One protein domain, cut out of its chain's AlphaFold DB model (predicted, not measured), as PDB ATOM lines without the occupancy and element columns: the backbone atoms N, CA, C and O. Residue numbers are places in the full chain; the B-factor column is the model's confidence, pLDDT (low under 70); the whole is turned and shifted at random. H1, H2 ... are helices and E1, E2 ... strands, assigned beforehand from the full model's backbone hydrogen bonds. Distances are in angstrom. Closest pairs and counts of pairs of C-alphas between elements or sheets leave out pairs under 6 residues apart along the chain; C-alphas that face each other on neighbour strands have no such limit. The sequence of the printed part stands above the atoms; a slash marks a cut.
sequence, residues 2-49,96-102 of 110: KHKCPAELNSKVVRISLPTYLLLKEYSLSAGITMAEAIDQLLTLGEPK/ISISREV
ATOM      1  N   LYS A   2     -18.426  59.371 170.506       56.78
ATOM      2  CA  LYS A   2     -17.309  60.032 169.810       56.78
ATOM      3  C   LYS A   2     -16.623  58.973 168.952       56.78
ATOM      4  O   LYS A   2     -16.066  58.026 169.496       56.78
ATOM      5  N   HIS A   3     -16.721  59.102 167.635       55.56
ATOM      6  CA  HIS A   3     -15.935  58.284 166.721       55.56
ATOM      7  C   HIS A   3     -14.477  58.729 166.855       55.56
ATOM      8  O   HIS A   3     -14.169  59.888 166.580       55.56
ATOM      9  N   LYS A   4     -13.610  57.842 167.359       54.12
ATOM     10  CA  LYS A   4     -12.164  58.088 167.418       54.12
ATOM     11  C   LYS A   4     -11.658  58.289 165.991       54.12
ATOM     12  O   LYS A   4     -12.026  57.538 165.085       54.12
ATOM     13  N   CYS A   5     -10.881  59.346 165.780       51.00
ATOM     14  CA  CYS A   5     -10.364  59.680 164.460       51.00
ATOM     15  C   CYS A   5      -9.343  58.608 164.031       51.00
ATOM     16  O   CYS A   5      -8.504  58.229 164.845       51.00
ATOM     17  N   PRO A   6      -9.327  58.161 162.760       54.56
ATOM     18  CA  PRO A   6      -8.359  57.170 162.270       54.56
ATOM     19  C   PRO A   6      -6.888  57.553 162.506       54.56
ATOM     20  O   PRO A   6      -6.025  56.685 162.546       54.56
ATOM     21  N   ALA A   7      -6.608  58.848 162.682       57.16
ATOM     22  CA  ALA A   7      -5.282  59.386 162.975       57.16
ATOM     23  C   ALA A   7      -4.759  59.060 164.391       57.16
ATOM     24  O   ALA A   7      -3.563  59.194 164.630       57.16
ATOM     25  N   GLU A   8      -5.617  58.633 165.323       52.75
ATOM     26  CA  GLU A   8      -5.219  58.242 166.688       52.75
ATOM     27  C   GLU A   8      -4.801  56.766 166.789       52.75
ATOM     28  O   GLU A   8      -4.351  56.313 167.841       52.75
ATOM     29  N   LEU A   9      -4.923  55.994 165.705       58.19
ATOM     30  CA  LEU A   9      -4.456  54.614 165.656       58.19
ATOM     31  C   LEU A   9      -2.980  54.599 165.258       58.19
ATOM     32  O   LEU A   9      -2.609  54.976 164.148       58.19
ATOM     33  N   ASN A  10      -2.118  54.108 166.149       62.56
ATOM     34  CA  ASN A  10      -0.719  53.858 165.809       62.56
ATOM     35  C   ASN A  10      -0.633  52.619 164.900       62.56
ATOM     36  O   ASN A  10      -0.358  51.511 165.369       62.56
ATOM     37  N   SER A  11      -0.906  52.786 163.608       65.62
ATOM     38  CA  SER A  11      -0.900  51.676 162.665       65.62
ATOM     39  C   SER A  11       0.503  51.378 162.133       65.62
ATOM     40  O   SER A  11       1.172  52.284 161.631       65.62
ATOM     41  N   LYS A  12       0.938  50.114 162.181       70.81
ATOM     42  CA  LYS A  12       2.205  49.662 161.580       70.81
ATOM     43  C   LYS A  12       1.913  48.671 160.458       70.81
ATOM     44  O   LYS A  12       1.141  47.729 160.635       70.81
ATOM     45  N   VAL A  13       2.544  48.889 159.306       75.25
ATOM     46  CA  VAL A  13       2.462  47.985 158.154       75.25
ATOM     47  C   VAL A  13       3.677  47.067 158.165       75.25
ATOM     48  O   VAL A  13       4.813  47.541 158.132       75.25
ATOM     49  N   VAL A  14       3.441  45.756 158.193       77.31
ATOM     50  CA  VAL A  14       4.504  44.743 158.191       77.31
ATOM     51  C   VAL A  14       4.415  43.924 156.908       77.31
ATOM     52  O   VAL A  14       3.336  43.492 156.497       77.31
ATOM     53  N   ARG A  15       5.567  43.723 156.261       81.00
ATOM     54  CA  ARG A  15       5.700  42.873 155.076       81.00
ATOM     55  C   ARG A  15       6.363  41.570 155.476       81.00
ATOM     56  O   ARG A  15       7.506  41.581 155.925       81.00
ATOM     57  N   ILE A  16       5.663  40.462 155.280       83.06
ATOM     58  CA  ILE A  16       6.187  39.128 155.574       83.06
ATOM     59  C   ILE A  16       6.092  38.237 154.344       83.06
ATOM     60  O   ILE A  16       5.261  38.445 153.459       83.06
ATOM     61  N   SER A  17       6.976  37.247 154.267       87.06
ATOM     62  CA  SER A  17       6.897  36.244 153.209       87.06
ATOM     63  C   SER A  17       5.678  35.341 153.424       87.06
ATOM     64  O   SER A  17       5.260  35.118 154.562       87.06
ATOM     65  N   LEU A  18       5.115  34.798 152.341       84.25
ATOM     66  CA  LEU A  18       3.986  33.867 152.430       84.25
ATOM     67  C   LEU A  18       4.285  32.641 153.325       84.25
ATOM     68  O   LEU A  18       3.441  32.327 154.163       84.25
ATOM     69  N   PRO A  19       5.466  31.992 153.251       87.69
ATOM     70  CA  PRO A  19       5.816  30.924 154.191       87.69
ATOM     71  C   PRO A  19       5.781  31.370 155.660       87.69
ATOM     72  O   PRO A  19       5.231  30.670 156.506       87.69
ATOM     73  N   THR A  20       6.308  32.560 155.967       84.00
ATOM     74  CA  THR A  20       6.289  33.121 157.329       84.00
ATOM     75  C   THR A  20       4.864  33.374 157.816       84.00
ATOM     76  O   THR A  20       4.555  33.107 158.971       84.00
ATOM     77  N   TYR A  21       3.982  33.856 156.936       86.12
ATOM     78  CA  TYR A  21       2.574  34.064 157.265       86.12
ATOM     79  C   TYR A  21       1.866  32.757 157.639       86.12
ATOM     80  O   TYR A  21       1.109  32.735 158.607       86.12
ATOM     81  N   LEU A  22       2.119  31.670 156.903       90.94
ATOM     82  CA  LEU A  22       1.500  30.373 157.187       90.94
ATOM     83  C   LEU A  22       1.949  29.812 158.539       90.94
ATOM     84  O   LEU A  22       1.096  29.402 159.322       90.94
ATOM     85  N   LEU A  23       3.248  29.891 158.847       89.94
ATOM     86  CA  LEU A  23       3.770  29.507 160.163       89.94
ATOM     87  C   LEU A  23       3.137  30.334 161.285       89.94
ATOM     88  O   LEU A  23       2.755  29.796 162.319       89.94
ATOM     89  N   LEU A  24       2.976  31.640 161.067       88.38
ATOM     90  CA  LEU A  24       2.377  32.526 162.059       88.38
ATOM     91  C   LEU A  24       0.883  32.255 162.267       88.38
ATOM     92  O   LEU A  24       0.380  32.386 163.379       88.38
ATOM     93  N   LYS A  25       0.179  31.863 161.201       87.38
ATOM     94  CA  LYS A  25      -1.227  31.463 161.257       87.38
ATOM     95  C   LYS A  25      -1.411  30.148 162.008       87.38
ATOM     96  O   LYS A  25      -2.345  30.018 162.788       87.38
ATOM     97  N   GLU A  26      -0.545  29.174 161.775       91.94
ATOM     98  CA  GLU A  26      -0.577  27.912 162.513       91.94
ATOM     99  C   GLU A  26      -0.246  28.136 163.992       91.94
ATOM    100  O   GLU A  26      -0.946  27.632 164.868       91.94
ATOM    101  N   TYR A  27       0.748  28.982 164.267       88.19
ATOM    102  CA  TYR A  27       1.101  29.388 165.620       88.19
ATOM    103  C   TYR A  27      -0.056  30.087 166.345       88.19
ATOM    104  O   TYR A  27      -0.369  29.718 167.473       88.19
ATOM    105  N   SER A  28      -0.725  31.054 165.707       88.50
ATOM    106  CA  SER A  28      -1.844  31.773 166.333       88.50
ATOM    107  C   SER A  28      -3.014  30.843 166.656       88.50
ATOM    108  O   SER A  28      -3.556  30.904 167.758       88.50
ATOM    109  N   LEU A  29      -3.334  29.913 165.749       90.44
ATOM    110  CA  LEU A  29      -4.340  28.875 165.979       90.44
ATOM    111  C   LEU A  29      -3.944  27.940 167.126       90.44
ATOM    112  O   LEU A  29      -4.766  27.665 167.997       90.44
ATOM    113  N   SER A  30      -2.691  27.480 167.151       88.56
ATOM    114  CA  SER A  30      -2.188  26.583 168.196       88.56
ATOM    115  C   SER A  30      -2.129  27.247 169.572       88.56
ATOM    116  O   SER A  30      -2.322  26.567 170.577       88.56
ATOM    117  N   ALA A  31      -1.821  28.541 169.630       85.12
ATOM    118  CA  ALA A  31      -1.728  29.303 170.870       85.12
ATOM    119  C   ALA A  31      -3.075  29.910 171.303       85.12
ATOM    120  O   ALA A  31      -3.168  30.458 172.398       85.12
ATOM    121  N   GLY A  32      -4.114  29.829 170.462       89.31
ATOM    122  CA  GLY A  32      -5.416  30.444 170.725       89.31
ATOM    123  C   GLY A  32      -5.374  31.973 170.795       89.31
ATOM    124  O   GLY A  32      -6.263  32.576 171.391       89.31
ATOM    125  N   ILE A  33      -4.349  32.596 170.210       84.50
ATOM    126  CA  ILE A  33      -4.152  34.051 170.211       84.50
ATOM    127  C   ILE A  33      -4.546  34.654 168.866       84.50
ATOM    128  O   ILE A  33      -4.616  33.980 167.833       84.50
ATOM    129  N   THR A  34      -4.770  35.959 168.852       85.81
ATOM    130  CA  THR A  34      -5.070  36.680 167.618       85.81
ATOM    131  C   THR A  34      -3.830  36.811 166.729       85.81
ATOM    132  O   THR A  34      -2.685  36.812 167.183       85.81
ATOM    133  N   MET A  35      -4.046  36.989 165.423       86.12
ATOM    134  CA  MET A  35      -2.949  37.257 164.481       86.12
ATOM    135  C   MET A  35      -2.162  38.527 164.827       86.12
ATOM    136  O   MET A  35      -0.972  38.588 164.541       86.12
ATOM    137  N   ALA A  36      -2.805  39.533 165.429       82.75
ATOM    138  CA  ALA A  36      -2.130  40.755 165.851       82.75
ATOM    139  C   ALA A  36      -1.153  40.480 167.004       82.75
ATOM    140  O   ALA A  36      -0.001  40.893 166.917       82.75
ATOM    141  N   GLU A  37      -1.575  39.718 168.017       82.06
ATOM    142  CA  GLU A  37      -0.721  39.307 169.143       82.06
ATOM    143  C   GLU A  37       0.423  38.401 168.687       82.06
ATOM    144  O   GLU A  37       1.554  38.559 169.135       82.06
ATOM    145  N   ALA A  38       0.163  37.488 167.749       85.88
ATOM    146  CA  ALA A  38       1.208  36.646 167.176       85.88
ATOM    147  C   ALA A  38       2.282  37.480 166.446       85.88
ATOM    148  O   ALA A  38       3.477  37.224 166.597       85.88
ATOM    149  N   ILE A  39       1.870  38.493 165.669       86.31
ATOM    150  CA  ILE A  39       2.805  39.412 165.000       86.31
ATOM    151  C   ILE A  39       3.555  40.263 166.030       86.31
ATOM    152  O   ILE A  39       4.759  40.463 165.885       86.31
ATOM    153  N   ASP A  40       2.869  40.749 167.061       81.62
ATOM    154  CA  ASP A  40       3.480  41.554 168.117       81.62
ATOM    155  C   ASP A  40       4.547  40.763 168.881       81.62
ATOM    156  O   ASP A  40       5.666  41.243 169.046       81.62
ATOM    157  N   GLN A  41       4.266  39.503 169.224       82.88
ATOM    158  CA  GLN A  41       5.257  38.604 169.813       82.88
ATOM    159  C   GLN A  41       6.431  38.361 168.866       82.88
ATOM    160  O   GLN A  41       7.578  38.477 169.285       82.88
ATOM    161  N   LEU A  42       6.185  38.099 167.579       80.69
ATOM    162  CA  LEU A  42       7.257  37.914 166.596       80.69
ATOM    163  C   LEU A  42       8.179  39.142 166.496       80.69
ATOM    164  O   LEU A  42       9.393  38.990 166.369       80.69
ATOM    165  N   LEU A  43       7.614  40.350 166.549       78.56
ATOM    166  CA  LEU A  43       8.379  41.600 166.540       78.56
ATOM    167  C   LEU A  43       9.099  41.840 167.874       78.56
ATOM    168  O   LEU A  43      10.226  42.327 167.877       78.56
ATOM    169  N   THR A  44       8.472  41.460 168.986       71.38
ATOM    170  CA  THR A  44       9.005  41.616 170.346       71.38
ATOM    171  C   THR A  44      10.123  40.618 170.647       71.38
ATOM    172  O   THR A  44      11.070  40.962 171.344       71.38
ATOM    173  N   LEU A  45      10.105  39.413 170.061       62.47
ATOM    174  CA  LEU A  45      11.205  38.444 170.171       62.47
ATOM    175  C   LEU A  45      12.545  38.981 169.616       62.47
ATOM    176  O   LEU A  45      13.591  38.405 169.912       62.47
ATOM    177  N   GLY A  46      12.530  40.061 168.824       51.12
ATOM    178  CA  GLY A  46      13.723  40.722 168.291       51.12
ATOM    179  C   GLY A  46      14.277  41.873 169.138       51.12
ATOM    180  O   GLY A  46      15.400  42.301 168.872       51.12
ATOM    181  N   GLU A  47      13.551  42.368 170.148       40.88
ATOM    182  CA  GLU A  47      13.994  43.494 170.982       40.88
ATOM    183  C   GLU A  47      13.844  43.197 172.485       40.88
ATOM    184  O   GLU A  47      12.759  42.843 172.951       40.88
ATOM    185  N   PRO A  48      14.900  43.371 173.302       41.56
ATOM    186  CA  PRO A  48      14.760  43.271 174.743       41.56
ATOM    187  C   PRO A  48      14.004  44.492 175.296       41.56
ATOM    188  O   PRO A  48      14.586  45.543 175.538       41.56
ATOM    189  N   LYS A  49      12.720  44.261 175.600       40.62
ATOM    190  CA  LYS A  49      11.926  44.868 176.684       40.62
ATOM    191  C   LYS A  49      11.562  46.361 176.558       40.62
ATOM    192  O   LYS A  49      12.329  47.244 176.925       40.62
ATOM    193  N   ILE A  96       0.387  43.300 155.672       61.34
ATOM    194  CA  ILE A  96      -0.588  43.249 156.775       61.34
ATOM    195  C   ILE A  96      -0.585  44.595 157.511       61.34
ATOM    196  O   ILE A  96       0.485  45.140 157.796       61.34
ATOM    197  N   SER A  97      -1.777  45.117 157.817       54.22
ATOM    198  CA  SER A  97      -1.977  46.368 158.562       54.22
ATOM    199  C   SER A  97      -2.531  46.066 159.953       54.22
ATOM    200  O   SER A  97      -3.540  45.373 160.068       54.22
ATOM    201  N   ILE A  98      -1.887  46.589 160.997       54.66
ATOM    202  CA  ILE A  98      -2.307  46.424 162.397       54.66
ATOM    203  C   ILE A  98      -2.581  47.810 162.972       54.66
ATOM    204  O   ILE A  98      -1.762  48.701 162.770       54.66
ATOM    205  N   SER A  99      -3.703  47.986 163.676       51.19
ATOM    206  CA  SER A  99      -4.076  49.230 164.365       51.19
ATOM    207  C   SER A  99      -4.170  48.981 165.869       51.19
ATOM    208  O   SER A  99      -4.793  48.003 166.274       51.19
ATOM    209  N   ARG A 100      -3.576  49.855 166.690       50.03
ATOM    210  CA  ARG A 100      -3.717  49.851 168.158       50.03
ATOM    211  C   ARG A 100      -4.399  51.138 168.613       50.03
ATOM    212  O   ARG A 100      -4.031  52.211 168.130       50.03
ATOM    213  N   GLU A 101      -5.379  51.030 169.508       42.62
ATOM    214  CA  GLU A 101      -6.001  52.201 170.131       42.62
ATOM    215  C   GLU A 101      -5.006  52.872 171.082       42.62
ATOM    216  O   GLU A 101      -4.373  52.209 171.900       42.62
ATOM    217  N   VAL A 102      -4.839  54.188 170.955       46.75
ATOM    218  CA  VAL A 102      -4.052  54.986 171.897       46.75
ATOM    219  C   VAL A 102      -5.004  55.525 172.953       46.75
ATOM    220  O   VAL A 102      -5.864  56.355 172.659       46.75
TER     221      VAL A 102
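What this domain is: This is residues 2 to 49 and 96 to 102 of the 110 residues of an uncharacterized protein of marine sediment metagenome (UniProt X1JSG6). A narrow ribbon of two antiparallel strands, E1 and E2, leads at one end into the helix H1, which turns off from it as the second limb of an L; the helix H2 sits in the angle, crossing H1 near perpendicular. Residues 44 to 49, of which 44 belongs to H2, stick out from the rest, and the first printed residues trail away at the far end from H1. The 55 printed residues include two named helices and two named strands in the order E1, H1, H2, E2, a mixed class of helices and strands. The whole is loose, with a radius of gyration of the C-alphas of 13.0 A, and elongated, spanning 38 by 25 by 22 A.

Where its parts are: E1 is residues 12 to 17, 16.5 A long, beginning at C-alpha 12 (2.205, 49.662, 161.580). H1, residues 18 to 31, follows by a tight link and measures 19.8 A. H2, residues 35 to 44, measures 14.0 A. E2, residues 96 to 98, ends at C-alpha 98 (-2.307, 46.424, 162.397).

How they stand to each other: E1 and E2 are antiparallel neighbours at 150 degrees, with N 14 and O 96 3.0 A apart, within hydrogen-bond range. H1 touches H2 with residues 24 to 28 alone, about perpendicular at 74 degrees; their closest C-alphas are Ser 28 and Ala 38, 5.8 A. The closest C-alphas of H2 and E2 are Ala 36 and Ile 98, 6.6 A. E1 and H2 are apart, as are H1 and E2. In H1 and H2 every O i to N i+4 pair is within hydrogen-bond range.

The domain as a whole: The C-alphas farthest apart are Lys 2 and Pro 19, 40.3 A. Residues 50 to 95 are not printed, and C-alphas 49 and 96 stand 23.6 A apart across this cut. Neither link printed whole is long. The model's pLDDT is under 70 at residues 2 to 11, 45 to 49 and 96 to 102.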